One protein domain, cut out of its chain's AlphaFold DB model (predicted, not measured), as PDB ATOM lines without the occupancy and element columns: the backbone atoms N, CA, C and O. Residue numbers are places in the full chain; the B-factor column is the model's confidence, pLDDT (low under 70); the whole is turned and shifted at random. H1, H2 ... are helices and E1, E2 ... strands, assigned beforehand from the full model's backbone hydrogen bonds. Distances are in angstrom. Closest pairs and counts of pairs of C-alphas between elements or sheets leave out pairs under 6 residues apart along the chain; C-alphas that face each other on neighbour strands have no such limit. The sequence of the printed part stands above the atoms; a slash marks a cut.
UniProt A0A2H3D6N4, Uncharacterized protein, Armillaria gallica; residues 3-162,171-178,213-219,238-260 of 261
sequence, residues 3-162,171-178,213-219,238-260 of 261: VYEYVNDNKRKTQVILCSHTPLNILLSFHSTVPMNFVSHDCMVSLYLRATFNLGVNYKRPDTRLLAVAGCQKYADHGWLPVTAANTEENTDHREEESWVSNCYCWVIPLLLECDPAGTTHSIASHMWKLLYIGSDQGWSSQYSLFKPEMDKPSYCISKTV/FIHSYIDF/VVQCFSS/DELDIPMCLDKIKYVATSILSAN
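This is residues 3 to 162, 171 to 178, 213 to 219 and 238 to 260 of the 261 residues of an uncharacterized protein of Armillaria gallica (UniProt A0A2H3D6N4). A small sheet of three strands, E3 E4 E8, sits near the middle, and the other parts are gathered round it in small groups: a second sheet, E7 E9 E10, with H1 packed over it to one side, and H5 passing by E3 on the opposite side. A two-strand sheet, E5 E6, packs with H3 and joins the middle by way of H2, the hairpin E1 E2 lies at the periphery beyond H1, and residues 238 to 243 stick out. The printed part has 198 residues, with the named elements in the order E1 E2 H1 E3 E4 H2 E5 H3 E6 E7 E8 E9 E10 H4 E11 H5, five helices and eleven strands; E3 E4 E8 and E7 E9 E10 are antiparallel, E1 E2 E11 is mixed and E5 E6 is parallel. The class is mixed, helices and strands, with under half of the residues in named elements. The whole is compact and rounded, with a radius of gyration of the C-alphas of 17.2 A and spans of 46 by 43 by 40 A.

E4, residues 43 to 47, is the inner strand between E3, residues 37 to 39, and E8, residues 106 to 110. E3 and E4 form a hairpin, with N 38 and O 45 2.9 A apart, within hydrogen-bond range; across E4 and E8, N 44 and O 109 are 2.8 A apart. H5, residues 243 to 258, only grazes this sheet with residues 252 to 256; the closest C-alphas of E3 and H5 are those of Val 39 and Ile 256, 7.2 A. H2, residues 49 to 55, also only grazes it. H5 touches H2 with residues 245 to 249 alone, closest at the C-alphas of Phe 53 and Cys 245, 6.6 A, at a shallow tilt of 33 degrees, only just short of steep, opposite ways. E5, residues 57 to 59, H3, residues 66 to 77, and E6, residues 81 to 83, form a strand-helix-strand unit, two parallel neighbour strands with a helix between them in the chain, and its crossover is right-handed. N 58 and O 81 are 2.8 A apart, and the closest C-alphas of H3 and E6 are those of Ala 76 and Pro 82, 6.4 A. E9, residues 127 to 133, is the inner strand between E7, residues 98 to 100, and E10, residues 140 to 146; N 99 and O 129 are 2.8 A apart, and in the hairpin E9 and E10, N 132 and O 141 are 2.7 A apart. H1, residues 23 to 30, is on this sheet at a height of 9.2 A, over E9 and, only just, with 3 C-alphas, over E10; it runs along the strands, at 10 degrees to E9 on the local plane. In the hairpin of E1, residues 3 to 7, and E2, residues 13 to 18, N 6 and O 14 are 2.8 A apart. E11, residues 213 to 215, is parallel to E2 at 31 degrees, with no N and O within hydrogen-bond range. The closest C-alphas of E8 and H4, residues 175 to 178, are those of Ile 109 and Tyr 175, 7.6 A. In H1 and H3 every O i to N i+4 pair is within hydrogen-bond range, in H2 2 of 3 and in H5 10 of 12; H4 is too short for such a pair.

E1 begins at C-alpha 3 (320.833, 170.874, 283.651) and spans 13.1 A; E2 spans 16.1 A. H3 measures 16.3 A. E9 starts at C-alpha 127 (303.824, 165.588, 295.480), and E9 and E10 each span 19.8 A. H5, the longest helix, measures 21.9 A and ends at C-alpha 258 (311.240, 190.211, 290.801).

The two C-alphas farthest apart, those of Ser 20 and Asp 238, are 48.3 A apart. Three cuts leave gaps of 10.8 A between C-alphas 162 and 171, 23.0 A between 178 and 213, and 45.7 A between 219 and 238. Of the links printed whole, E6 to E7 and E8 to E9 are long. The mean pLDDT of the printed part is 72.5; it is under 70 in 67 residues, among them 114 to 122, 147 to 162, 171 to 178, 213 to 219 and 238 to 260.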
ATOM      1  N   VAL A   3     321.075 169.440 283.463       83.31
ATOM      2  CA  VAL A   3     320.833 170.874 283.651       83.31
ATOM      3  C   VAL A   3     321.356 171.584 282.414       83.31
ATOM      4  O   VAL A   3     322.517 171.404 282.052       83.31
ATOM      5  N   TYR A   4     320.494 172.361 281.772       86.69
ATOM      6  CA  TYR A   4     320.838 173.188 280.624       86.69
ATOM      7  C   TYR A   4     320.762 174.641 281.059       86.69
ATOM      8  O   TYR A   4     319.718 175.092 281.524       86.69
ATOM      9  N   GLU A   5     321.874 175.354 280.934       92.81
ATOM     10  CA  GLU A   5     321.952 176.772 281.265       92.81
ATOM     11  C   GLU A   5     321.811 177.604 279.993       92.81
ATOM     12  O   GLU A   5     322.531 177.404 279.014       92.81
ATOM     13  N   TYR A   6     320.883 178.552 280.034       90.88
ATOM     14  CA  TYR A   6     320.656 179.552 279.004       90.88
ATOM     15  C   TYR A   6     320.901 180.925 279.616       90.88
ATOM     16  O   TYR A   6     320.490 181.193 280.742       90.88
ATOM     17  N   VAL A   7     321.578 181.800 278.879       93.56
ATOM     18  CA  VAL A   7     321.837 183.176 279.310       93.56
ATOM     19  C   VAL A   7     321.264 184.100 278.252       93.56
ATOM     20  O   VAL A   7     321.636 183.988 277.085       93.56
ATOM     21  N   ASN A   8     320.348 184.984 278.644       90.12
ATOM     22  CA  ASN A   8     319.772 185.956 277.718       90.12
ATOM     23  C   ASN A   8     320.684 187.185 277.536       90.12
ATOM     24  O   ASN A   8     321.715 187.330 278.204       90.12
ATOM     25  N   ASP A   9     320.291 188.100 276.648       93.62
ATOM     26  CA  ASP A   9     321.059 189.321 276.358       93.62
ATOM     27  C   ASP A   9     321.260 190.205 277.599       93.62
ATOM     28  O   ASP A   9     322.322 190.806 277.776       93.62
ATOM     29  N   ASN A  10     320.295 190.179 278.523       93.81
ATOM     30  CA  ASN A  10     320.339 190.877 279.810       93.81
ATOM     31  C   ASN A  10     321.194 190.158 280.870       93.81
ATOM     32  O   ASN A  10     321.144 190.519 282.043       93.81
ATOM     33  N   LYS A  11     321.958 189.123 280.489       91.69
ATOM     34  CA  LYS A  11     322.771 188.283 281.386       91.69
ATOM     35  C   LYS A  11     321.971 187.564 282.479       91.69
ATOM     36  O   LYS A  11     322.574 187.040 283.415       91.69
ATOM     37  N   ARG A  12     320.640 187.480 282.356       84.00
ATOM     38  CA  ARG A  12     319.820 186.640 283.237       84.00
ATOM     39  C   ARG A  12     320.045 185.181 282.859       84.00
ATOM     40  O   ARG A  12     320.032 184.832 281.676       84.00
ATOM     41  N   LYS A  13     320.266 184.351 283.874       87.38
ATOM     42  CA  LYS A  13     320.456 182.912 283.724       87.38
ATOM     43  C   LYS A  13     319.126 182.196 283.907       87.38
ATOM     44  O   LYS A  13     318.413 182.447 284.871       87.38
ATOM     45  N   THR A  14     318.827 181.281 283.000       85.81
ATOM     46  CA  THR A  14     317.688 180.373 283.088       85.81
ATOM     47  C   THR A  14     318.217 178.956 283.026       85.81
ATOM     48  O   THR A  14     318.917 178.588 282.082       85.81
ATOM     49  N   GLN A  15     317.891 178.154 284.035       85.31
ATOM     50  CA  GLN A  15     318.273 176.750 284.074       85.31
ATOM     51  C   GLN A  15     317.054 175.878 283.793       85.31
ATOM     52  O   GLN A  15     316.063 175.913 284.519       85.31
ATOM     53  N   VAL A  16     317.145 175.075 282.734       85.81
ATOM     54  CA  VAL A  16     316.164 174.035 282.422       85.81
ATOM     55  C   VAL A  16     316.689 172.724 282.980       85.81
ATOM     56  O   VAL A  16     317.726 172.217 282.542       85.81
ATOM     57  N   ILE A  17     315.972 172.167 283.952       82.19
ATOM     58  CA  ILE A  17     316.361 170.913 284.593       82.19
ATOM     59  C   ILE A  17     315.485 169.778 284.068       82.19
ATOM     60  O   ILE A  17     314.281 169.738 284.301       82.19
ATOM     61  N   LEU A  18     316.109 168.824 283.377       84.06
ATOM     62  CA  LEU A  18     315.479 167.566 282.987       84.06
ATOM     63  C   LEU A  18     315.646 166.539 284.104       84.06
ATOM     64  O   LEU A  18     316.766 166.208 284.530       84.06
ATOM     65  N   CYS A  19     314.526 165.972 284.536       82.00
ATOM     66  CA  CYS A  19     314.486 165.023 285.629       82.00
ATOM     67  C   CYS A  19     313.652 163.783 285.320       82.00
ATOM     68  O   CYS A  19     312.596 163.848 284.707       82.00
ATOM     69  N   SER A  20     314.154 162.634 285.773       82.50
ATOM     70  CA  SER A  20     313.444 161.349 285.760       82.50
ATOM     71  C   SER A  20     312.502 161.184 286.955       82.50
ATOM     72  O   SER A  20     311.768 160.206 287.037       82.50
ATOM     73  N   HIS A  21     312.571 162.115 287.905       82.38
ATOM     74  CA  HIS A  21     311.765 162.151 289.116       82.38
ATOM     75  C   HIS A  21     310.935 163.432 289.146       82.38
ATOM     76  O   HIS A  21     311.029 164.269 288.251       82.38
ATOM     77  N   THR A  22     310.131 163.574 290.189       82.50
ATOM     78  CA  THR A  22     309.241 164.713 290.378       82.50
ATOM     79  C   THR A  22     310.028 166.032 290.456       82.50
ATOM     80  O   THR A  22     311.137 166.041 291.005       82.50
ATOM     81  N   PRO A  23     309.480 167.154 289.954       82.31
ATOM     82  CA  PRO A  23     310.124 168.466 290.064       82.31
ATOM     83  C   PRO A  23     310.489 168.816 291.505       82.31
ATOM     84  O   PRO A  23     311.564 169.348 291.759       82.31
ATOM     85  N   LEU A  24     309.632 168.441 292.458       84.06
ATOM     86  CA  LEU A  24     309.868 168.693 293.872       84.06
ATOM     87  C   LEU A  24     311.077 167.920 294.416       84.06
ATOM     88  O   LEU A  24     311.859 168.479 295.175       84.06
ATOM     89  N   ASN A  25     311.293 166.675 293.972       82.81
ATOM     90  CA  ASN A  25     312.491 165.923 294.352       82.81
ATOM     91  C   ASN A  25     313.763 166.623 293.898       82.81
ATOM     92  O   ASN A  25     314.736 166.719 294.645       82.81
ATOM     93  N   ILE A  26     313.741 167.142 292.677       84.00
ATOM     94  CA  ILE A  26     314.859 167.911 292.160       84.00
ATOM     95  C   ILE A  26     315.039 169.183 292.961       84.00
ATOM     96  O   ILE A  26     316.139 169.379 293.447       84.00
ATOM     97  N   LEU A  27     313.993 169.988 293.154       84.31
ATOM     98  CA  LEU A  27     314.070 171.241 293.907       84.31
ATOM     99  C   LEU A  27     314.674 171.018 295.293       84.31
ATOM    100  O   LEU A  27     315.702 171.612 295.612       84.31
ATOM    101  N   LEU A  28     314.109 170.091 296.069       81.81
ATOM    102  CA  LEU A  28     314.612 169.751 297.398       81.81
ATOM    103  C   LEU A  28     316.051 169.209 297.347       81.81
ATOM    104  O   LEU A  28     316.867 169.510 298.213       81.81
ATOM    105  N   SER A  29     316.407 168.441 296.315       78.75
ATOM    106  CA  SER A  29     317.754 167.879 296.167       78.75
ATOM    107  C   SER A  29     318.792 168.838 295.579       78.75
ATOM    108  O   SER A  29     319.988 168.566 295.704       78.75
ATOM    109  N   PHE A  30     318.368 169.910 294.910       73.38
ATOM    110  CA  PHE A  30     319.241 170.756 294.099       73.38
ATOM    111  C   PHE A  30     320.099 171.678 294.963       73.38
ATOM    112  O   PHE A  30     321.265 171.894 294.646       73.38
ATOM    113  N   HIS A  31     319.557 172.165 296.083       67.31
ATOM    114  CA  HIS A  31     320.215 173.198 296.884       67.31
ATOM    115  C   HIS A  31     321.114 172.693 298.016       67.31
ATOM    116  O   HIS A  31     321.703 173.512 298.713       67.31
ATOM    117  N   SER A  32     321.253 171.378 298.227       70.62
ATOM    118  CA  SER A  32     321.993 170.785 299.372       70.62
ATOM    119  C   SER A  32     321.563 171.301 300.752       70.62
ATOM    120  O   SER A  32     322.144 170.979 301.788       70.62
ATOM    121  N   THR A  33     320.477 172.048 300.745       72.00
ATOM    122  CA  THR A  33     319.702 172.549 301.844       72.00
ATOM    123  C   THR A  33     318.251 172.385 301.431       72.00
ATOM    124  O   THR A  33     317.962 172.311 300.233       72.00
ATOM    125  N   VAL A  34     317.332 172.327 302.385       69.00
ATOM    126  CA  VAL A  34     315.912 172.369 302.037       69.00
ATOM    127  C   VAL A  34     315.633 173.758 301.443       69.00
ATOM    128  O   VAL A  34     315.836 174.755 302.134       69.00
ATOM    129  N   PRO A  35     315.239 173.878 300.162       64.12
ATOM    130  CA  PRO A  35     314.776 175.141 299.615       64.12
ATOM    131  C   PRO A  35     313.542 175.546 300.404       64.12
ATOM    132  O   PRO A  35     312.511 174.878 300.363       64.12
ATOM    133  N   MET A  36     313.677 176.635 301.146       71.44
ATOM    134  CA  MET A  36     312.620 177.111 302.025       71.44
ATOM    135  C   MET A  36     311.482 177.755 301.244       71.44
ATOM    136  O   MET A  36     310.359 177.793 301.723       71.44
ATOM    137  N   ASN A  37     311.752 178.257 300.037       84.88
ATOM    138  CA  ASN A  37     310.754 178.899 299.199       84.88
ATOM    139  C   ASN A  37     311.027 178.597 297.726       84.88
ATOM    140  O   ASN A  37     312.186 178.587 297.308       84.88
ATOM    141  N   PHE A  38     309.980 178.392 296.935       86.88
ATOM    142  CA  PHE A  38     310.085 178.289 295.482       86.88
ATOM    143  C   PHE A  38     308.825 178.826 294.806       86.88
ATOM    144  O   PHE A  38     307.758 178.910 295.410       86.88
ATOM    145  N   VAL A  39     308.959 179.195 293.537       86.88
ATOM    146  CA  VAL A  39     307.859 179.689 292.708       86.88
ATOM    147  C   VAL A  39     307.635 178.687 291.581       86.88
ATOM    148  O   VAL A  39     308.569 178.354 290.853       86.88
ATOM    149  N   SER A  40     306.420 178.155 291.475       86.50
ATOM    150  CA  SER A  40     305.958 177.402 290.310       86.50
ATOM    151  C   SER A  40     305.213 178.330 289.351       86.50
ATOM    152  O   SER A  40     305.039 179.515 289.614       86.50
ATOM    153  N   HIS A  41     304.759 177.793 288.219       83.62
ATOM    154  CA  HIS A  41     304.019 178.587 287.235       83.62
ATOM    155  C   HIS A  41     302.685 179.153 287.759       83.62
ATOM    156  O   HIS A  41     302.204 180.148 287.238       83.62
ATOM    157  N   ASP A  42     302.106 178.517 288.776       84.50
ATOM    158  CA  ASP A  42     300.733 178.691 289.258       84.50
ATOM    159  C   ASP A  42     300.648 179.019 290.754       84.50
ATOM    160  O   ASP A  42     299.575 179.340 291.261       84.50
ATOM    161  N   CYS A  43     301.755 178.937 291.494       87.81
ATOM    162  CA  CYS A  43     301.785 179.321 292.897       87.81
ATOM    163  C   CYS A  43     303.202 179.616 293.392       87.81
ATOM    164  O   CYS A  43     304.211 179.271 292.782       87.81
ATOM    165  N   MET A  44     303.266 180.257 294.546       88.94
ATOM    166  CA  MET A  44     304.479 180.482 295.317       88.94
ATOM    167  C   MET A  44     304.352 179.670 296.593       88.94
ATOM    168  O   MET A  44     303.313 179.708 297.248       88.94
ATOM    169  N   VAL A  45     305.394 178.926 296.939       89.25
ATOM    170  CA  VAL A  45     305.389 178.022 298.084       89.25
ATOM    171  C   VAL A  45     306.504 178.395 299.036       89.25
ATOM    172  O   VAL A  45     307.651 178.551 298.624       89.25
ATOM    173  N   SER A  46     306.164 178.467 300.316       89.31
ATOM    174  CA  SER A  46     307.105 178.462 301.427       89.31
ATOM    175  C   SER A  46     306.956 177.161 302.209       89.31
ATOM    176  O   SER A  46     305.860 176.825 302.654       89.31
ATOM    177  N   LEU A  47     308.042 176.411 302.353       88.25
ATOM    178  CA  LEU A  47     308.113 175.187 303.141       88.25
ATOM    179  C   LEU A  47     308.639 175.508 304.544       88.25
ATOM    180  O   LEU A  47     309.469 176.401 304.714       88.25
ATOM    181  N   TYR A  48     308.198 174.740 305.543       87.81
ATOM    182  CA  TYR A  48     308.732 174.778 306.909       87.81
ATOM    183  C   TYR A  48     308.733 176.181 307.517       87.81
ATOM    184  O   TYR A  48     309.765 176.674 307.970       87.81
ATOM    185  N   LEU A  49     307.568 176.831 307.540       85.25
ATOM    186  CA  LEU A  49     307.413 178.231 307.963       85.25
ATOM    187  C   LEU A  49     308.120 178.551 309.283       85.25
ATOM    188  O   LEU A  49     308.779 179.584 309.392       85.25
ATOM    189  N   ARG A  50     308.050 177.636 310.258       86.44
ATOM    190  CA  ARG A  50     308.704 177.792 311.566       86.44
ATOM    191  C   ARG A  50     310.214 177.883 311.421       86.44
ATOM    192  O   ARG A  50     310.842 178.797 311.947       86.44
ATOM    193  N   ALA A  51     310.802 176.962 310.669       87.12
ATOM    194  CA  ALA A  51     312.230 176.971 310.408       87.12
ATOM    195  C   ALA A  51     312.653 178.181 309.558       87.12
ATOM    196  O   ALA A  51     313.670 178.806 309.858       87.12
ATOM    197  N   THR A  52     311.861 178.545 308.545       84.31
ATOM    198  CA  THR A  52     312.173 179.621 307.589       84.31
ATOM    199  C   THR A  52     312.102 180.997 308.222       84.31
ATOM    200  O   THR A  52     313.064 181.765 308.126       84.31
ATOM    201  N   PHE A  53     310.959 181.311 308.829       84.25
ATOM    202  CA  PHE A  53     310.614 182.659 309.261       84.25
ATOM    203  C   PHE A  53     310.850 182.871 310.754       84.25
ATOM    204  O   PHE A  53     311.390 183.913 311.114       84.25
ATOM    205  N   ASN A  54     310.544 181.889 311.611       86.31
ATOM    206  CA  ASN A  54     310.680 182.081 313.062       86.31
ATOM    207  C   ASN A  54     312.123 181.853 313.516       86.31
ATOM    208  O   ASN A  54     312.701 182.685 314.208       86.31
ATOM    209  N   LEU A  55     312.714 180.725 313.117       87.06
ATOM    210  CA  LEU A  55     314.034 180.317 313.604       87.06
ATOM    211  C   LEU A  55     315.173 180.767 312.692       87.06
ATOM    212  O   LEU A  55     316.313 180.878 313.136       87.06
ATOM    213  N   GLY A  56     314.884 181.026 311.414       88.44
ATOM    214  CA  GLY A  56     315.910 181.371 310.441       88.44
ATOM    215  C   GLY A  56     316.969 180.279 310.324       88.44
ATOM    216  O   GLY A  56     318.157 180.586 310.302       88.44
ATOM    217  N   VAL A  57     316.549 179.018 310.274       89.12
ATOM    218  CA  VAL A  57     317.436 177.861 310.128       89.12
ATOM    219  C   VAL A  57     317.240 177.216 308.764       89.12
ATOM    220  O   VAL A  57     316.190 177.354 308.140       89.12
ATOM    221  N   ASN A  58     318.259 176.509 308.294       87.25
ATOM    222  CA  ASN A  58     318.219 175.795 307.031       87.25
ATOM    223  C   ASN A  58     318.830 174.399 307.184       87.25
ATOM    224  O   ASN A  58     320.000 174.256 307.546       87.25
ATOM    225  N   TYR A  59     318.041 173.360 306.914       87.00
ATOM    226  CA  TYR A  59     318.466 171.980 307.132       87.00
ATOM    227  C   TYR A  59     319.431 171.545 306.049       87.00
ATOM    228  O   TYR A  59     319.077 171.421 304.872       87.00
ATOM    229  N   LYS A  60     320.663 171.277 306.465       86.06
ATOM    230  CA  LYS A  60     321.745 170.861 305.592       86.06
ATOM    231  C   LYS A  60     321.598 169.387 305.216       86.06
ATOM    232  O   LYS A  60     321.470 168.509 306.070       86.06
ATOM    233  N   ARG A  61     321.693 169.113 303.917       86.12
ATOM    234  CA  ARG A  61     321.874 167.766 303.373       86.12
ATOM    235  C   ARG A  61     323.357 167.370 303.488       86.12
ATOM    236  O   ARG A  61     324.219 168.229 303.286       86.12
ATOM    237  N   PRO A  62     323.701 166.098 303.764       84.56
ATOM    238  CA  PRO A  62     325.081 165.621 303.696       84.56
ATOM    239  C   PRO A  62     325.559 165.627 302.244       84.56
ATOM    240  O   PRO A  62     325.410 164.656 301.504       84.56
ATOM    241  N   ASP A  63     326.110 166.750 301.816       85.94
ATOM    242  CA  ASP A  63     326.604 166.919 300.463       85.94
ATOM    243  C   ASP A  63     327.895 167.730 300.486       85.94
ATOM    244  O   ASP A  63     327.931 168.890 300.896       85.94
ATOM    245  N   THR A  64     328.981 167.072 300.093       88.31
ATOM    246  CA  THR A  64     330.341 167.619 300.120       88.31
ATOM    247  C   THR A  64     330.768 168.197 298.775       88.31
ATOM    248  O   THR A  64     331.896 168.673 298.643       88.31
ATOM    249  N   ARG A  65     329.897 168.167 297.755       88.44
ATOM    250  CA  ARG A  65     330.193 168.768 296.449       88.44
ATOM    251  C   ARG A  65     330.421 170.273 296.615       88.44
ATOM    252  O   ARG A  65     329.730 170.931 297.380       88.44
ATOM    253  N   LEU A  66     331.349 170.855 295.858       87.25
ATOM    254  CA  LEU A  66     331.681 172.284 295.990       87.25
ATOM    255  C   LEU A  66     330.460 173.205 295.821       87.25
ATOM    256  O   LEU A  66     330.286 174.140 296.595       87.25
ATOM    257  N   LEU A  67     329.579 172.898 294.863       82.81
ATOM    258  CA  LEU A  67     328.333 173.646 294.641       82.81
ATOM    259  C   LEU A  67     327.365 173.542 295.827       82.81
ATOM    260  O   LEU A  67     326.705 174.519 296.166       82.81
ATOM    261  N   ALA A  68     327.316 172.380 296.482       85.12
ATOM    262  CA  ALA A  68     326.504 172.145 297.669       85.12
ATOM    263  C   ALA A  68     326.952 173.018 298.842       85.12
ATOM    264  O   ALA A  68     326.147 173.676 299.499       85.12
ATOM    265  N   VAL A  69     328.265 173.039 299.073       89.00
ATOM    266  CA  VAL A  69     328.894 173.846 300.119       89.00
ATOM    267  C   VAL A  69     328.681 175.334 299.843       89.00
ATOM    268  O   VAL A  69     328.292 176.061 300.752       89.00
ATOM    269  N   ALA A  70     328.856 175.773 298.593       87.75
ATOM    270  CA  ALA A  70     328.597 177.153 298.189       87.75
ATOM    271  C   ALA A  70     327.123 177.550 298.385       87.75
ATOM    272  O   ALA A  70     326.847 178.633 298.890       87.75
ATOM    273  N   GLY A  71     326.178 176.663 298.055       84.75
ATOM    274  CA  GLY A  71     324.752 176.876 298.310       84.75
ATOM    275  C   GLY A  71     324.440 177.030 299.801       84.75
ATOM    276  O   GLY A  71     323.761 177.977 300.189       84.75
ATOM    277  N   CYS A  72     324.998 176.158 300.649       86.50
ATOM    278  CA  CYS A  72     324.873 176.284 302.105       86.50
ATOM    279  C   CYS A  72     325.425 177.626 302.607       86.50
ATOM    280  O   CYS A  72     324.779 178.279 303.423       86.50
ATOM    281  N   GLN A  73     326.599 178.038 302.110       89.62
ATOM    282  CA  GLN A  73     327.226 179.300 302.498       89.62
ATOM    283  C   GLN A  73     326.377 180.504 302.075       89.62
ATOM    284  O   GLN A  73     326.128 181.365 302.904       89.62
ATOM    285  N   LYS A  74     325.828 180.510 300.852       88.00
ATOM    286  CA  LYS A  74     324.914 181.561 300.368       88.00
ATOM    287  C   LYS A  74     323.735 181.786 301.324       88.00
ATOM    288  O   LYS A  74     323.397 182.920 301.638       88.00
ATOM    289  N   TYR A  75     323.101 180.713 301.802       87.19
ATOM    290  CA  TYR A  75     322.010 180.841 302.776       87.19
ATOM    291  C   TYR A  75     322.499 181.320 304.148       87.19
ATOM    292  O   TYR A  75     321.815 182.123 304.781       87.19
ATOM    293  N   ALA A  76     323.677 180.872 304.588       89.88
ATOM    294  CA  ALA A  76     324.297 181.361 305.818       89.88
ATOM    295  C   ALA A  76     324.604 182.864 305.751       89.88
ATOM    296  O   ALA A  76     324.311 183.583 306.705       89.88
ATOM    297  N   ASP A  77     325.096 183.348 304.611       90.25
ATOM    298  CA  ASP A  77     325.388 184.763 304.365       90.25
ATOM    299  C   ASP A  77     324.113 185.623 304.404       90.25
ATOM    300  O   ASP A  77     324.143 186.773 304.834       90.25
ATOM    301  N   HIS A  78     322.963 185.045 304.046       87.00
ATOM    302  CA  HIS A  78     321.648 185.672 304.209       87.00
ATOM    303  C   HIS A  78     321.029 185.483 305.612       87.00
ATOM    304  O   HIS A  78     319.854 185.782 305.838       87.00
ATOM    305  N   GLY A  79     321.801 184.983 306.577       89.50
ATOM    306  CA  GLY A  79     321.388 184.854 307.971       89.50
ATOM    307  C   GLY A  79     320.537 183.620 308.275       89.50
ATOM    308  O   GLY A  79     319.869 183.607 309.313       89.50
ATOM    309  N   TRP A  80     320.525 182.603 307.405       89.00
ATOM    310  CA  TRP A  80     319.960 181.294 307.743       89.00
ATOM    311  C   TRP A  80     321.021 180.362 308.319       89.00
ATOM    312  O   TRP A  80     321.950 179.956 307.625       89.00
ATOM    313  N   LEU A  81     320.862 179.970 309.581       90.75
ATOM    314  CA  LEU A  81     321.812 179.091 310.256       90.75
ATOM    315  C   LEU A  81     321.746 177.675 309.656       90.75
ATOM    316  O   LEU A  81     320.678 177.056 309.686       90.75
ATOM    317  N   PRO A  82     322.853 177.132 309.118       88.62
ATOM    318  CA  PRO A  82     322.876 175.768 308.615       88.62
ATOM    319  C   PRO A  82     322.822 174.785 309.787       88.62
ATOM    320  O   PRO A  82     323.701 174.770 310.650       88.62
ATOM    321  N   VAL A  83     321.802 173.934 309.795       89.44
ATOM    322  CA  VAL A  83     321.521 173.011 310.894       89.44
ATOM    323  C   VAL A  83     321.447 171.553 310.429       89.44
ATOM    324  O   VAL A  83     321.167 171.259 309.267       89.44
ATOM    325  N   THR A  84     321.744 170.627 311.335       86.00
ATOM    326  CA  THR A  84     321.662 169.167 311.203       86.00
ATOM    327  C   THR A  84     320.635 168.613 312.190       86.00
ATOM    328  O   THR A  84     320.048 169.355 312.970       86.00
ATOM    329  N   ALA A  85     320.422 167.294 312.211       79.94
ATOM    330  CA  ALA A  85     319.500 166.734 313.191       79.94
ATOM    331  C   ALA A  85     319.910 166.967 314.649       79.94
ATOM    332  O   ALA A  85     319.046 167.130 315.508       79.94
ATOM    333  N   ALA A  86     321.212 167.020 314.910       82.69
ATOM    334  CA  ALA A  86     321.774 167.147 316.245       82.69
ATOM    335  C   ALA A  86     321.584 168.523 316.896       82.69
ATOM    336  O   ALA A  86     321.655 168.620 318.117       82.69
ATOM    337  N   ASN A  87     321.420 169.587 316.105       82.38
ATOM    338  CA  ASN A  87     321.534 170.965 316.593       82.38
ATOM    339  C   ASN A  87     320.278 171.820 316.362       82.38
ATOM    340  O   ASN A  87     320.341 173.038 316.515       82.38
ATOM    341  N   THR A  88     319.151 171.202 316.014       78.06
ATOM    342  CA  THR A  88     317.863 171.896 315.901       78.06
ATOM    343  C   THR A  88     316.970 171.557 317.065       78.06
ATOM    344  O   THR A  88     317.025 170.456 317.610       78.06
ATOM    345  N   GLU A  89     316.067 172.477 317.372       76.19
ATOM    346  CA  GLU A  89     314.912 172.140 318.187       76.19
ATOM    347  C   GLU A  89     314.103 171.025 317.517       76.19
ATOM    348  O   GLU A  89     313.975 170.961 316.286       76.19
ATOM    349  N   GLU A  90     313.583 170.127 318.344       69.25
ATOM    350  CA  GLU A  90     312.743 169.018 317.917       69.25
ATOM    351  C   GLU A  90     311.504 169.554 317.165       69.25
ATOM    352  O   GLU A  90     310.906 170.556 317.562       69.25
ATOM    353  N   ASN A  91     311.128 168.897 316.062       72.06
ATOM    354  CA  ASN A  91     309.905 169.149 315.277       72.06
ATOM    355  C   ASN A  91     309.818 170.470 314.493       72.06
ATOM    356  O   ASN A  91     308.726 170.930 314.169       72.06
ATOM    357  N   THR A  92     310.941 171.090 314.146       81.19
ATOM    358  CA  THR A  92     310.946 172.336 313.353       81.19
ATOM    359  C   THR A  92     310.925 172.101 311.835       81.19
ATOM    360  O   THR A  92     310.604 173.000 311.060       81.19
ATOM    361  N   ASP A  93     311.232 170.881 311.413       77.06
ATOM    362  CA  ASP A  93     311.227 170.342 310.048       77.06
ATOM    363  C   ASP A  93     310.274 169.160 309.867       77.06
ATOM    364  O   ASP A  93     310.290 168.530 308.809       77.06
ATOM    365  N   HIS A  94     309.474 168.835 310.886       82.62
ATOM    366  CA  HIS A  94     308.529 167.714 310.838       82.62
ATOM    367  C   HIS A  94     309.218 166.420 310.384       82.62
ATOM    368  O   HIS A  94     308.823 165.767 309.414       82.62
ATOM    369  N   ARG A  95     310.335 166.092 311.053       81.56
ATOM    370  CA  ARG A  95     311.141 164.903 310.749       81.56
ATOM    371  C   ARG A  95     310.263 163.683 310.723       81.56
ATOM    372  O   ARG A  95     309.455 163.474 311.616       81.56
ATOM    373  N   GLU A  96     310.482 162.856 309.714       81.44
ATOM    374  CA  GLU A  96     309.762 161.604 309.556       81.44
ATOM    375  C   GLU A  96     308.237 161.742 309.375       81.44
ATOM    376  O   GLU A  96     307.557 160.723 309.235       81.44
ATOM    377  N   GLU A  97     307.696 162.955 309.284       88.19
ATOM    378  CA  GLU A  97     306.321 163.191 308.868       88.19
ATOM    379  C   GLU A  97     306.259 163.282 307.343       88.19
ATOM    380  O   GLU A  97     307.163 163.792 306.668       88.19
ATOM    381  N   GLU A  98     305.181 162.751 306.777       88.69
ATOM    382  CA  GLU A  98     304.892 162.969 305.370       88.69
ATOM    383  C   GLU A  98     304.403 164.405 305.181       88.69
ATOM    384  O   GLU A  98     303.457 164.856 305.823       88.69
ATOM    385  N   SER A  99     305.068 165.128 304.291       89.31
ATOM    386  CA  SER A  99     304.727 166.486 303.901       89.31
ATOM    387  C   SER A  99     304.268 166.526 302.452       89.31
ATOM    388  O   SER A  99     304.696 165.723 301.625       89.31
ATOM    389  N   TRP A 100     303.387 167.469 302.143       89.75
ATOM    390  CA  TRP A 100     302.943 167.783 300.789       89.75
ATOM    391  C   TRP A 100     302.711 169.285 300.681       89.75
ATOM    392  O   TRP A 100     302.526 169.977 301.686       89.75
ATOM    393  N   VAL A 101     302.724 169.804 299.455       87.81
ATOM    394  CA  VAL A 101     302.414 171.215 299.220       87.81
ATOM    395  C   VAL A 101     300.960 171.454 299.634       87.81
ATOM    396  O   VAL A 101     300.086 170.679 299.254       87.81
ATOM    397  N   SER A 102     300.724 172.518 300.403       85.19
ATOM    398  CA  SER A 102     299.443 172.852 301.056       85.19
ATOM    399  C   SER A 102     299.121 172.092 302.352       85.19
ATOM    400  O   SER A 102     298.019 172.243 302.873       85.19
ATOM    401  N   ASN A 103     300.048 171.312 302.923       86.81
ATOM    402  CA  ASN A 103     299.875 170.821 304.298       86.81
ATOM    403  C   ASN A 103     299.994 171.958 305.333       86.81
ATOM    404  O   ASN A 103     300.427 173.055 304.986       86.81
ATOM    405  N   CYS A 104     299.693 171.665 306.611       83.94
ATOM    406  CA  CYS A 104     299.729 172.614 307.741       83.94
ATOM    407  C   CYS A 104     301.084 173.327 307.972       83.94
ATOM    408  O   CYS A 104     301.158 174.278 308.749       83.94
ATOM    409  N   TYR A 105     302.150 172.876 307.308       84.38
ATOM    410  CA  TYR A 105     303.526 173.345 307.484       84.38
ATOM    411  C   TYR A 105     304.065 174.109 306.272       84.38
ATOM    412  O   TYR A 105     305.193 174.612 306.299       84.38
ATOM    413  N   CYS A 106     303.267 174.185 305.210       87.88
ATOM    414  CA  CYS A 106     303.550 174.958 304.019       87.88
ATOM    415  C   CYS A 106     302.657 176.195 303.981       87.88
ATOM    416  O   CYS A 106     301.534 176.205 304.482       87.88
ATOM    417  N   TRP A 107     303.132 177.230 303.307       86.56
ATOM    418  CA  TRP A 107     302.294 178.335 302.879       86.56
ATOM    419  C   TRP A 107     302.312 178.405 301.363       86.56
ATOM    420  O   TRP A 107     303.374 178.326 300.747       86.56
ATOM    421  N   VAL A 108     301.127 178.498 300.768       88.44
ATOM    422  CA  VAL A 108     300.943 178.499 299.319       88.44
ATOM    423  C   VAL A 108     300.164 179.747 298.950       88.44
ATOM    424  O   VAL A 108     299.056 179.960 299.439       88.44
ATOM    425  N   ILE A 109     300.755 180.563 298.086       87.19
ATOM    426  CA  ILE A 109     300.123 181.747 297.514       87.19
ATOM    427  C   ILE A 109     299.834 181.422 296.050       87.19
ATOM    428  O   ILE A 109     300.783 181.282 295.274       87.19
ATOM    429  N   PRO A 110     298.569 181.266 295.640       85.44
ATOM    430  CA  PRO A 110     298.255 181.038 294.237       85.44
ATOM    431  C   PRO A 110     298.671 182.259 293.410       85.44
ATOM    432  O   PRO A 110     298.448 183.406 293.807       85.44
ATOM    433  N   LEU A 111     299.289 182.010 292.260       82.81
ATOM    434  CA  LEU A 111     299.551 183.042 291.268       82.81
ATOM    435  C   LEU A 111     298.320 183.136 290.378       82.81
ATOM    436  O   LEU A 111     297.892 182.142 289.797       82.81
ATOM    437  N   LEU A 112     297.738 184.332 290.295       78.00
ATOM    438  CA  LEU A 112     296.614 184.591 289.405       78.00
ATOM    439  C   LEU A 112     297.114 184.520 287.962       78.00
ATOM    440  O   LEU A 112     297.606 185.502 287.410       78.00
ATOM    441  N   LEU A 113     297.010 183.340 287.364       71.94
ATOM    442  CA  LEU A 113     297.135 183.184 285.927       71.94
ATOM    443  C   LEU A 113     295.812 183.634 285.310       71.94
ATOM    444  O   LEU A 113     294.758 183.074 285.605       71.94
ATOM    445  N   GLU A 114     295.865 184.628 284.424       68.81
ATOM    446  CA  GLU A 114     294.693 185.147 283.697       68.81
ATOM    447  C   GLU A 114     293.961 184.067 282.871       68.81
ATOM    448  O   GLU A 114     292.855 184.291 282.388       68.81
ATOM    449  N   CYS A 115     294.562 182.885 282.715       58.28
ATOM    450  CA  CYS A 115     294.068 181.772 281.914       58.28
ATOM    451  C   CYS A 115     294.088 180.445 282.683       58.28
ATOM    452  O   CYS A 115     294.532 179.441 282.129       58.28
ATOM    453  N   ASP A 116     293.636 180.411 283.939       56.84
ATOM    454  CA  ASP A 116     293.437 179.123 284.604       56.84
ATOM    455  C   ASP A 116     292.029 178.577 284.291       56.84
ATOM    456  O   ASP A 116     291.031 179.121 284.784       56.84
ATOM    457  N   PRO A 117     291.882 177.555 283.421       60.56
ATOM    458  CA  PRO A 117     290.589 176.923 283.224       60.56
ATOM    459  C   PRO A 117     290.132 176.348 284.565       60.56
ATOM    460  O   PRO A 117     290.853 175.590 285.205       60.56
ATOM    461  N   ALA A 118     288.930 176.726 285.005       54.78
ATOM    462  CA  ALA A 118     288.385 176.314 286.295       54.78
ATOM    463  C   ALA A 118     288.581 174.803 286.536       54.78
ATOM    464  O   ALA A 118     287.967 173.976 285.858       54.78
ATOM    465  N   GLY A 119     289.438 174.455 287.502       58.91
ATOM    466  CA  GLY A 119     289.680 173.073 287.924       58.91
ATOM    467  C   GLY A 119     291.079 172.509 287.668       58.91
ATOM    468  O   GLY A 119     291.269 171.310 287.883       58.91
ATOM    469  N   THR A 120     292.062 173.302 287.237       59.72
ATOM    470  CA  THR A 120     293.442 172.807 287.140       59.72
ATOM    471  C   THR A 120     294.013 172.559 288.537       59.72
ATOM    472  O   THR A 120     294.033 173.434 289.400       59.72
ATOM    473  N   THR A 121     294.452 171.327 288.796       62.38
ATOM    474  CA  THR A 121     295.163 170.994 290.029       62.38
ATOM    475  C   THR A 121     296.525 171.671 290.018       62.38
ATOM    476  O   THR A 121     297.237 171.606 289.014       62.38
ATOM    477  N   HIS A 122     296.908 172.283 291.144       69.31
ATOM    478  CA  HIS A 122     298.224 172.900 291.252       69.31
ATOM    479  C   HIS A 122     299.311 171.889 290.882       69.31
ATOM    480  O   HIS A 122     299.359 170.792 291.455       69.31
ATOM    481  N   SER A 123     300.194 172.242 289.942       74.31
ATOM    482  CA  SER A 123     301.118 171.287 289.295       74.31
ATOM    483  C   SER A 123     302.013 170.540 290.290       74.31
ATOM    484  O   SER A 123     302.548 169.474 289.976       74.31
ATOM    485  N   ILE A 124     302.212 171.112 291.473       84.12
ATOM    486  CA  ILE A 124     303.090 170.600 292.518       84.12
ATOM    487  C   ILE A 124     302.335 169.960 293.694       84.12
ATOM    488  O   ILE A 124     302.961 169.230 294.457       84.12
ATOM    489  N   ALA A 125     301.018 170.162 293.823       82.25
ATOM    490  CA  ALA A 125     300.240 169.757 295.001       82.25
ATOM    491  C   ALA A 125     300.083 168.239 295.178       82.25
ATOM    492  O   ALA A 125     299.827 167.766 296.279       82.25
ATOM    493  N   SER A 126     300.285 167.451 294.120       82.56
ATOM    494  CA  SER A 126     300.232 165.983 294.176       82.56
ATOM    495  C   SER A 126     301.517 165.326 294.697       82.56
ATOM    496  O   SER A 126     301.609 164.098 294.754       82.56
ATOM    497  N   HIS A 127     302.532 166.111 295.056       86.00
ATOM    498  CA  HIS A 127     303.824 165.588 295.480       86.00
ATOM    499  C   HIS A 127     303.919 165.499 296.996       86.00
ATOM    500  O   HIS A 127     303.721 166.490 297.697       86.00
ATOM    501  N   MET A 128     304.305 164.318 297.473       89.50
ATOM    502  CA  MET A 128     304.653 164.083 298.865       89.50
ATOM    503  C   MET A 128     306.146 163.851 299.018       89.50
ATOM    504  O   MET A 128     306.815 163.276 298.148       89.50
ATOM    505  N   TRP A 129     306.662 164.273 300.161       90.31
ATOM    506  CA  TRP A 129     308.021 163.994 300.574       90.31
ATOM    507  C   TRP A 129     308.088 163.750 302.074       90.31
ATOM    508  O   TRP A 129     307.263 164.227 302.844       90.31
ATOM    509  N   LYS A 130     309.107 163.011 302.491       90.94
ATOM    510  CA  LYS A 130     309.433 162.782 303.895       90.94
ATOM    511  C   LYS A 130     310.925 162.983 304.084       90.94
ATOM    512  O   LYS A 130     311.722 162.429 303.321       90.94
ATOM    513  N   LEU A 131     311.300 163.784 305.079       88.69
ATOM    514  CA  LEU A 131     312.696 163.963 305.466       88.69
ATOM    515  C   LEU A 131     313.107 162.821 306.401       88.69
ATOM    516  O   LEU A 131     312.500 162.608 307.449       88.69
ATOM    517  N   LEU A 132     314.131 162.080 305.995       89.44
ATOM    518  CA  LEU A 132     314.727 160.955 306.705       89.44
ATOM    519  C   LEU A 132     316.146 161.323 307.127       89.44
ATOM    520  O   LEU A 132     317.004 161.566 306.278       89.44
ATOM    521  N   TYR A 133     316.412 161.318 308.425       86.38
ATOM    522  CA  TYR A 133     317.725 161.649 308.969       86.38
ATOM    523  C   TYR A 133     318.554 160.384 309.183       86.38
ATOM    524  O   TYR A 133     318.167 159.489 309.931       86.38
ATOM    525  N   ILE A 134     319.709 160.295 308.517       82.00
ATOM    526  CA  ILE A 134     320.614 159.141 308.635       82.00
ATOM    527  C   ILE A 134     321.547 159.392 309.830       82.00
ATOM    528  O   ILE A 134     322.733 159.665 309.690       82.00
ATOM    529  N   GLY A 135     320.990 159.364 311.039       82.19
ATOM    530  CA  GLY A 135     321.696 159.757 312.263       82.19
ATOM    531  C   GLY A 135     321.712 161.271 312.506       82.19
ATOM    532  O   GLY A 135     321.305 162.066 311.660       82.19
ATOM    533  N   SER A 136     322.168 161.680 313.693       77.12
ATOM    534  CA  SER A 136     322.074 163.072 314.162       77.12
ATOM    535  C   SER A 136     322.940 164.050 313.354       77.12
ATOM    536  O   SER A 136     322.545 165.193 313.116       77.12
ATOM    537  N   ASP A 137     324.097 163.592 312.876       79.00
ATOM    538  CA  ASP A 137     325.131 164.478 312.320       79.00
ATOM    539  C   ASP A 137     325.212 164.422 310.793       79.00
ATOM    540  O   ASP A 137     325.826 165.287 310.167       79.00
ATOM    541  N   GLN A 138     324.586 163.422 310.169       77.56
ATOM    542  CA  GLN A 138     324.695 163.204 308.726       77.56
ATOM    543  C   GLN A 138     323.601 163.931 307.940       77.56
ATOM    544  O   GLN A 138     323.416 163.634 306.773       77.56
ATOM    545  N   GLY A 139     322.873 164.881 308.536       82.50
ATOM    546  CA  GLY A 139     321.810 165.629 307.851       82.50
ATOM    547  C   GLY A 139     320.662 164.738 307.350       82.50
ATOM    548  O   GLY A 139     320.420 163.656 307.885       82.50
ATOM    549  N   TRP A 140     319.932 165.205 306.336       86.25
ATOM    550  CA  TRP A 140     318.723 164.537 305.839       86.25
ATOM    551  C   TRP A 140     318.877 163.922 304.444       86.25
ATOM    552  O   TRP A 140     319.674 164.344 303.610       86.25
ATOM    553  N   SER A 141     318.037 162.937 304.170       86.31
ATOM    554  CA  SER A 141     317.703 162.414 302.852       86.31
ATOM    555  C   SER A 141     316.191 162.510 302.673       86.31
ATOM    556  O   SER A 141     315.452 162.575 303.646       86.31
ATOM    557  N   SER A 142     315.708 162.581 301.444       86.38
ATOM    558  CA  SER A 142     314.275 162.706 301.173       86.38
ATOM    559  C   SER A 142     313.753 161.452 300.499       86.38
ATOM    560  O   SER A 142     314.314 161.018 299.489       86.38
ATOM    561  N   GLN A 143     312.657 160.915 301.018       87.56
ATOM    562  CA  GLN A 143     311.844 159.912 300.347       87.56
ATOM    563  C   GLN A 143     310.675 160.607 299.649       87.56
ATOM    564  O   GLN A 143     310.088 161.522 300.220       87.56
ATOM    565  N   TYR A 144     310.340 160.177 298.433       84.19
ATOM    566  CA  TYR A 144     309.251 160.762 297.649       84.19
ATOM    567  C   TYR A 144     308.216 159.725 297.278       84.19
ATOM    568  O   TYR A 144     308.546 158.587 296.937       84.19
ATOM    569  N   SER A 145     306.976 160.178 297.251       82.12
ATOM    570  CA  SER A 145     305.833 159.447 296.737       82.12
ATOM    571  C   SER A 145     304.933 160.411 295.965       82.12
ATOM    572  O   SER A 145     304.972 161.632 296.144       82.12
ATOM    573  N   LEU A 146     304.152 159.865 295.037       78.31
ATOM    574  CA  LEU A 146     303.053 160.604 294.430       78.31
ATOM    575  C   LEU A 146     301.826 160.375 295.300       78.31
ATOM    576  O   LEU A 146     301.405 159.230 295.483       78.31
ATOM    577  N   PHE A 147     301.269 161.459 295.823       67.44
ATOM    578  CA  PHE A 147     299.976 161.406 296.471       67.44
ATOM    579  C   PHE A 147     298.898 161.306 295.406       67.44
ATOM    580  O   PHE A 147     298.930 162.004 294.389       67.44
ATOM    581  N   LYS A 148     297.905 160.465 295.664       58.41
ATOM    582  CA  LYS A 148     296.639 160.521 294.950       58.41
ATOM    583  C   LYS A 148     295.634 161.139 295.919       58.41
ATOM    584  O   LYS A 148     295.063 160.386 296.705       58.41
ATOM    585  N   PRO A 149     295.473 162.475 295.938       54.75
ATOM    586  CA  PRO A 149     294.523 163.090 296.850       54.75
ATOM    587  C   PRO A 149     293.133 162.509 296.618       54.75
ATOM    588  O   PRO A 149     292.685 162.392 295.474       54.75
ATOM    589  N   GLU A 150     292.452 162.147 297.705       55.16
ATOM    590  CA  GLU A 150     290.994 162.121 297.700       55.16
ATOM    591  C   GLU A 150     290.563 163.562 297.413       55.16
ATOM    592  O   GLU A 150     290.669 164.436 298.270       55.16
ATOM    593  N   MET A 151     290.189 163.834 296.160       51.66
ATOM    594  CA  MET A 151     289.986 165.190 295.626       51.66
ATOM    595  C   MET A 151     288.808 165.946 296.264       51.66
ATOM    596  O   MET A 151     288.511 167.066 295.860       51.66
ATOM    597  N   ASP A 152     288.161 165.368 297.273       49.84
ATOM    598  CA  ASP A 152     286.906 165.864 297.831       49.84
ATOM    599  C   ASP A 152     287.095 166.766 299.060       49.84
ATOM    600  O   ASP A 152     286.116 167.319 299.564       49.84
ATOM    601  N   LYS A 153     288.324 166.936 299.573       47.22
ATOM    602  CA  LYS A 153     288.587 167.820 300.720       47.22
ATOM    603  C   LYS A 153     289.872 168.616 300.541       47.22
ATOM    604  O   LYS A 153     290.960 168.046 300.657       47.22
ATOM    605  N   PRO A 154     289.789 169.933 300.314       48.66
ATOM    606  CA  PRO A 154     290.980 170.745 300.378       48.66
ATOM    607  C   PRO A 154     291.452 170.865 301.838       48.66
ATOM    608  O   PRO A 154     290.649 171.018 302.760       48.66
ATOM    609  N   SER A 155     292.762 170.762 302.050       44.56
ATOM    610  CA  SER A 155     293.416 171.052 303.329       44.56
ATOM    611  C   SER A 155     294.141 172.388 303.185       44.56
ATOM    612  O   SER A 155     294.925 172.567 302.256       44.56
ATOM    613  N   TYR A 156     293.831 173.341 304.062       48.50
ATOM    614  CA  TYR A 156     294.452 174.663 304.080       48.50
ATOM    615  C   TYR A 156     294.957 174.966 305.492       48.50
ATOM    616  O   TYR A 156     294.267 174.681 306.472       48.50
ATOM    617  N   CYS A 157     296.132 175.590 305.602       42.50
ATOM    618  CA  CYS A 157     296.544 176.274 306.829       42.50
ATOM    619  C   CYS A 157     295.754 177.566 306.938       42.50
ATOM    620  O   CYS A 157     295.798 178.392 306.023       42.50
ATOM    621  N   ILE A 158     295.077 177.775 308.057       48.59
ATOM    622  CA  ILE A 158     294.367 179.014 308.331       48.59
ATOM    623  C   ILE A 158     294.887 179.535 309.668       48.59
ATOM    624  O   ILE A 158     294.903 178.806 310.660       48.59
ATOM    625  N   SER A 159     295.345 180.788 309.695       44.78
ATOM    626  CA  SER A 159     295.616 181.465 310.966       44.78
ATOM    627  C   SER A 159     294.300 181.642 311.736       44.78
ATOM    628  O   SER A 159     293.306 182.045 311.138       44.78
ATOM    629  N   LYS A 160     294.313 181.475 313.065       55.88
ATOM    630  CA  LYS A 160     293.153 181.715 313.949       55.88
ATOM    631  C   LYS A 160     292.517 183.103 313.780       55.88
ATOM    632  O   LYS A 160     291.306 183.256 313.926       55.88
ATOM    633  N   THR A 161     293.307 184.127 313.464       50.78
ATOM    634  CA  THR A 161     292.803 185.503 313.292       50.78
ATOM    635  C   THR A 161     292.174 185.713 311.914       50.78
ATOM    636  O   THR A 161     291.305 186.575 311.744       50.78
ATOM    637  N   VAL A 162     292.570 184.900 310.931       47.38
ATOM    638  CA  VAL A 162     291.997 184.878 309.578       47.38
ATOM    639  C   VAL A 162     290.831 183.882 309.490       47.38
ATOM    640  O   VAL A 162     289.911 184.100 308.711       47.38
ATOM    641  N   PHE A 171     288.815 180.590 299.668       46.34
ATOM    642  CA  PHE A 171     289.969 179.838 300.190       46.34
ATOM    643  C   PHE A 171     291.320 180.311 299.627       46.34
ATOM    644  O   PHE A 171     292.320 179.597 299.679       46.34
ATOM    645  N   ILE A 172     291.354 181.517 299.064       45.31
ATOM    646  CA  ILE A 172     292.573 182.131 298.552       45.31
ATOM    647  C   ILE A 172     293.070 183.086 299.628       45.31
ATOM    648  O   ILE A 172     292.446 184.119 299.865       45.31
ATOM    649  N   HIS A 173     294.193 182.749 300.265       47.81
ATOM    650  CA  HIS A 173     294.947 183.736 301.035       47.81
ATOM    651  C   HIS A 173     295.336 184.851 300.076       47.81
ATOM    652  O   HIS A 173     296.126 184.637 299.153       47.81
ATOM    653  N   SER A 174     294.744 186.028 300.252       52.06
ATOM    654  CA  SER A 174     295.171 187.177 299.479       52.06
ATOM    655  C   SER A 174     296.531 187.634 300.007       52.06
ATOM    656  O   SER A 174     296.855 187.461 301.184       52.06
ATOM    657  N   TYR A 175     297.330 188.276 299.157       48.62
ATOM    658  CA  TYR A 175     298.575 188.924 299.587       48.62
ATOM    659  C   TYR A 175     298.358 189.899 300.768       48.62
ATOM    660  O   TYR A 175     299.271 190.134 301.554       48.62
ATOM    661  N   ILE A 176     297.137 190.428 300.923       53.47
ATOM    662  CA  ILE A 176     296.750 191.360 301.992       53.47
ATOM    663  C   ILE A 176     296.729 190.666 303.363       53.47
ATOM    664  O   ILE A 176     297.014 191.303 304.375       53.47
ATOM    665  N   ASP A 177     296.459 189.360 303.412       60.09
ATOM    666  CA  ASP A 177     296.336 188.604 304.665       60.09
ATOM    667  C   ASP A 177     297.686 188.093 305.189       60.09
ATOM    668  O   ASP A 177     297.790 187.657 306.339       60.09
ATOM    669  N   PHE A 178     298.743 188.189 304.375       57.25
ATOM    670  CA  PHE A 178     300.070 187.680 304.711       57.25
ATOM    671  C   PHE A 178     300.655 188.264 306.006       57.25
ATOM    672  O   PHE A 178     301.089 187.474 306.846       57.25
ATOM    673  N   VAL A 213     316.108 181.525 288.619       31.16
ATOM    674  CA  VAL A 213     314.763 181.010 288.335       31.16
ATOM    675  C   VAL A 213     314.907 179.603 287.755       31.16
ATOM    676  O   VAL A 213     315.384 179.418 286.632       31.16
ATOM    677  N   VAL A 214     314.504 178.596 288.533       32.81
ATOM    678  CA  VAL A 214     314.446 177.196 288.094       32.81
ATOM    679  C   VAL A 214     313.060 176.924 287.523       32.81
ATOM    680  O   VAL A 214     312.090 176.796 288.267       32.81
ATOM    681  N   GLN A 215     312.962 176.813 286.198       30.45
ATOM    682  CA  GLN A 215     311.714 176.447 285.532       30.45
ATOM    683  C   GLN A 215     311.749 174.957 285.166       30.45
ATOM    684  O   GLN A 215     312.495 174.518 284.288       30.45
ATOM    685  N   CYS A 216     310.951 174.159 285.876       28.81
ATOM    686  CA  CYS A 216     310.788 172.730 285.613       28.81
ATOM    687  C   CYS A 216     309.635 172.521 284.627       28.81
ATOM    688  O   CYS A 216     308.490 172.840 284.936       28.81
ATOM    689  N   PHE A 217     309.920 171.959 283.453       26.02
ATOM    690  CA  PHE A 217     308.901 171.668 282.445       26.02
ATOM    691  C   PHE A 217     308.548 170.177 282.418       26.02
ATOM    692  O   PHE A 217     309.428 169.320 282.358       26.02
ATOM    693  N   SER A 218     307.247 169.882 282.380       28.02
ATOM    694  CA  SER A 218     306.694 168.609 281.904       28.02
ATOM    695  C   SER A 218     306.017 168.877 280.558       28.02
ATOM    696  O   SER A 218     305.248 169.826 280.427       28.02
ATOM    697  N   SER A 219     306.361 168.120 279.515       22.78
ATOM    698  CA  SER A 219     306.026 168.487 278.134       22.78
ATOM    699  C   SER A 219     304.528 168.367 277.817       22.78
ATOM    700  O   SER A 219     304.003 167.253 277.818       22.78
ATOM    701  N   ASP A 238     302.257 202.603 306.894       27.25
ATOM    702  CA  ASP A 238     302.428 202.644 308.346       27.25
ATOM    703  C   ASP A 238     303.506 201.609 308.701       27.25
ATOM    704  O   ASP A 238     303.423 200.443 308.313       27.25
ATOM    705  N   GLU A 239     304.584 202.074 309.334       29.70
ATOM    706  CA  GLU A 239     305.805 201.313 309.613       29.70
ATOM    707  C   GLU A 239     305.820 200.939 311.101       29.70
ATOM    708  O   GLU A 239     305.832 201.812 311.969       29.70
ATOM    709  N   LEU A 240     305.754 199.634 311.383       28.52
ATOM    710  CA  LEU A 240     305.866 199.044 312.716       28.52
ATOM    711  C   LEU A 240     307.224 198.325 312.804       28.52
ATOM    712  O   LEU A 240     307.536 197.478 311.964       28.52
ATOM    713  N   ASP A 241     308.033 198.680 313.800       30.22
ATOM    714  CA  ASP A 241     309.400 198.179 313.997       30.22
ATOM    715  C   ASP A 241     309.433 196.695 314.417       30.22
ATOM    716  O   ASP A 241     309.182 196.360 315.575       30.22
ATOM    717  N   ILE A 242     309.804 195.801 313.485       34.25
ATOM    718  CA  ILE A 242     310.221 194.405 313.746       34.25
ATOM    719  C   ILE A 242     311.408 194.058 312.815       34.25
ATOM    720  O   ILE A 242     311.208 193.478 311.745       34.25
ATOM    721  N   PRO A 243     312.663 194.412 313.157       38.22
ATOM    722  CA  PRO A 243     313.709 194.580 312.138       38.22
ATOM    723  C   PRO A 243     314.162 193.283 311.447       38.22
ATOM    724  O   PRO A 243     314.371 193.261 310.242       38.22
ATOM    725  N   MET A 244     314.277 192.166 312.173       35.88
ATOM    726  CA  MET A 244     314.988 190.989 311.642       35.88
ATOM    727  C   MET A 244     314.098 190.013 310.851       35.88
ATOM    728  O   MET A 244     314.557 189.383 309.899       35.88
ATOM    729  N   CYS A 245     312.819 189.889 311.226       45.25
ATOM    730  CA  CYS A 245     311.862 189.032 310.518       45.25
ATOM    731  C   CYS A 245     311.382 189.703 309.223       45.25
ATOM    732  O   CYS A 245     311.252 189.043 308.190       45.25
ATOM    733  N   LEU A 246     311.194 191.030 309.250       49.06
ATOM    734  CA  LEU A 246     310.778 191.795 308.078       49.06
ATOM    735  C   LEU A 246     311.828 191.779 306.974       49.06
ATOM    736  O   LEU A 246     311.435 191.702 305.823       49.06
ATOM    737  N   ASP A 247     313.126 191.795 307.271       55.00
ATOM    738  CA  ASP A 247     314.152 191.775 306.220       55.00
ATOM    739  C   ASP A 247     314.223 190.428 305.492       55.00
ATOM    740  O   ASP A 247     314.342 190.394 304.267       55.00
ATOM    741  N   LYS A 248     314.038 189.310 306.204       57.75
ATOM    742  CA  LYS A 248     313.941 187.976 305.584       57.75
ATOM    743  C   LYS A 248     312.655 187.822 304.779       57.75
ATOM    744  O   LYS A 248     312.684 187.304 303.664       57.75
ATOM    745  N   ILE A 249     311.539 188.326 305.304       49.31
ATOM    746  CA  ILE A 249     310.258 188.349 304.594       49.31
ATOM    747  C   ILE A 249     310.334 189.256 303.364       49.31
ATOM    748  O   ILE A 249     309.898 188.849 302.294       49.31
ATOM    749  N   LYS A 250     310.932 190.445 303.475       52.66
ATOM    750  CA  LYS A 250     311.171 191.374 302.365       52.66
ATOM    751  C   LYS A 250     312.105 190.756 301.341       52.66
ATOM    752  O   LYS A 250     311.830 190.897 300.160       52.66
ATOM    753  N   TYR A 251     313.162 190.054 301.746       55.50
ATOM    754  CA  TYR A 251     314.045 189.346 300.819       55.50
ATOM    755  C   TYR A 251     313.278 188.277 300.038       55.50
ATOM    756  O   TYR A 251     313.361 188.241 298.811       55.50
ATOM    757  N   VAL A 252     312.485 187.450 300.727       52.81
ATOM    758  CA  VAL A 252     311.657 186.415 300.091       52.81
ATOM    759  C   VAL A 252     310.619 187.059 299.174       52.81
ATOM    760  O   VAL A 252     310.578 186.726 297.998       52.81
ATOM    761  N   ALA A 253     309.869 188.052 299.652       46.50
ATOM    762  CA  ALA A 253     308.878 188.788 298.873       46.50
ATOM    763  C   ALA A 253     309.496 189.522 297.673       46.50
ATOM    764  O   ALA A 253     308.926 189.504 296.593       46.50
ATOM    765  N   THR A 254     310.677 190.125 297.811       47.31
ATOM    766  CA  THR A 254     311.367 190.835 296.720       47.31
ATOM    767  C   THR A 254     311.921 189.852 295.696       47.31
ATOM    768  O   THR A 254     311.763 190.076 294.498       47.31
ATOM    769  N   SER A 255     312.509 188.737 296.141       47.75
ATOM    770  CA  SER A 255     312.964 187.647 295.261       47.75
ATOM    771  C   SER A 255     311.794 187.032 294.491       47.75
ATOM    772  O   SER A 255     311.907 186.713 293.313       47.75
ATOM    773  N   ILE A 256     310.646 186.919 295.154       42.72
ATOM    774  CA  ILE A 256     309.387 186.454 294.583       42.72
ATOM    775  C   ILE A 256     308.822 187.457 293.560       42.72
ATOM    776  O   ILE A 256     308.449 187.071 292.457       42.72
ATOM    777  N   LEU A 257     308.762 188.747 293.896       40.00
ATOM    778  CA  LEU A 257     308.150 189.777 293.049       40.00
ATOM    779  C   LEU A 257     308.995 190.096 291.812       40.00
ATOM    780  O   LEU A 257     308.447 190.392 290.753       40.00
ATOM    781  N   SER A 258     310.317 190.009 291.925       43.06
ATOM    782  CA  SER A 258     311.240 190.211 290.801       43.06
ATOM    783  C   SER A 258     311.296 189.027 289.829       43.06
ATOM    784  O   SER A 258     311.706 189.219 288.689       43.06
ATOM    785  N   ALA A 259     310.836 187.833 290.222       39.50
ATOM    786  CA  ALA A 259     310.652 186.713 289.298       39.50
ATOM    787  C   ALA A 259     309.466 186.919 288.329       39.50
ATOM    788  O   ALA A 259     309.420 186.276 287.285       39.50
ATOM    789  N   ASN A 260     308.543 187.835 288.650       34.91
ATOM    790  CA  ASN A 260     307.345 188.148 287.862       34.91
ATOM    791  C   ASN A 260     307.490 189.410 286.973       34.91
ATOM    792  O   ASN A 260     306.484 189.893 286.454       34.91
TER     793      ASN A 260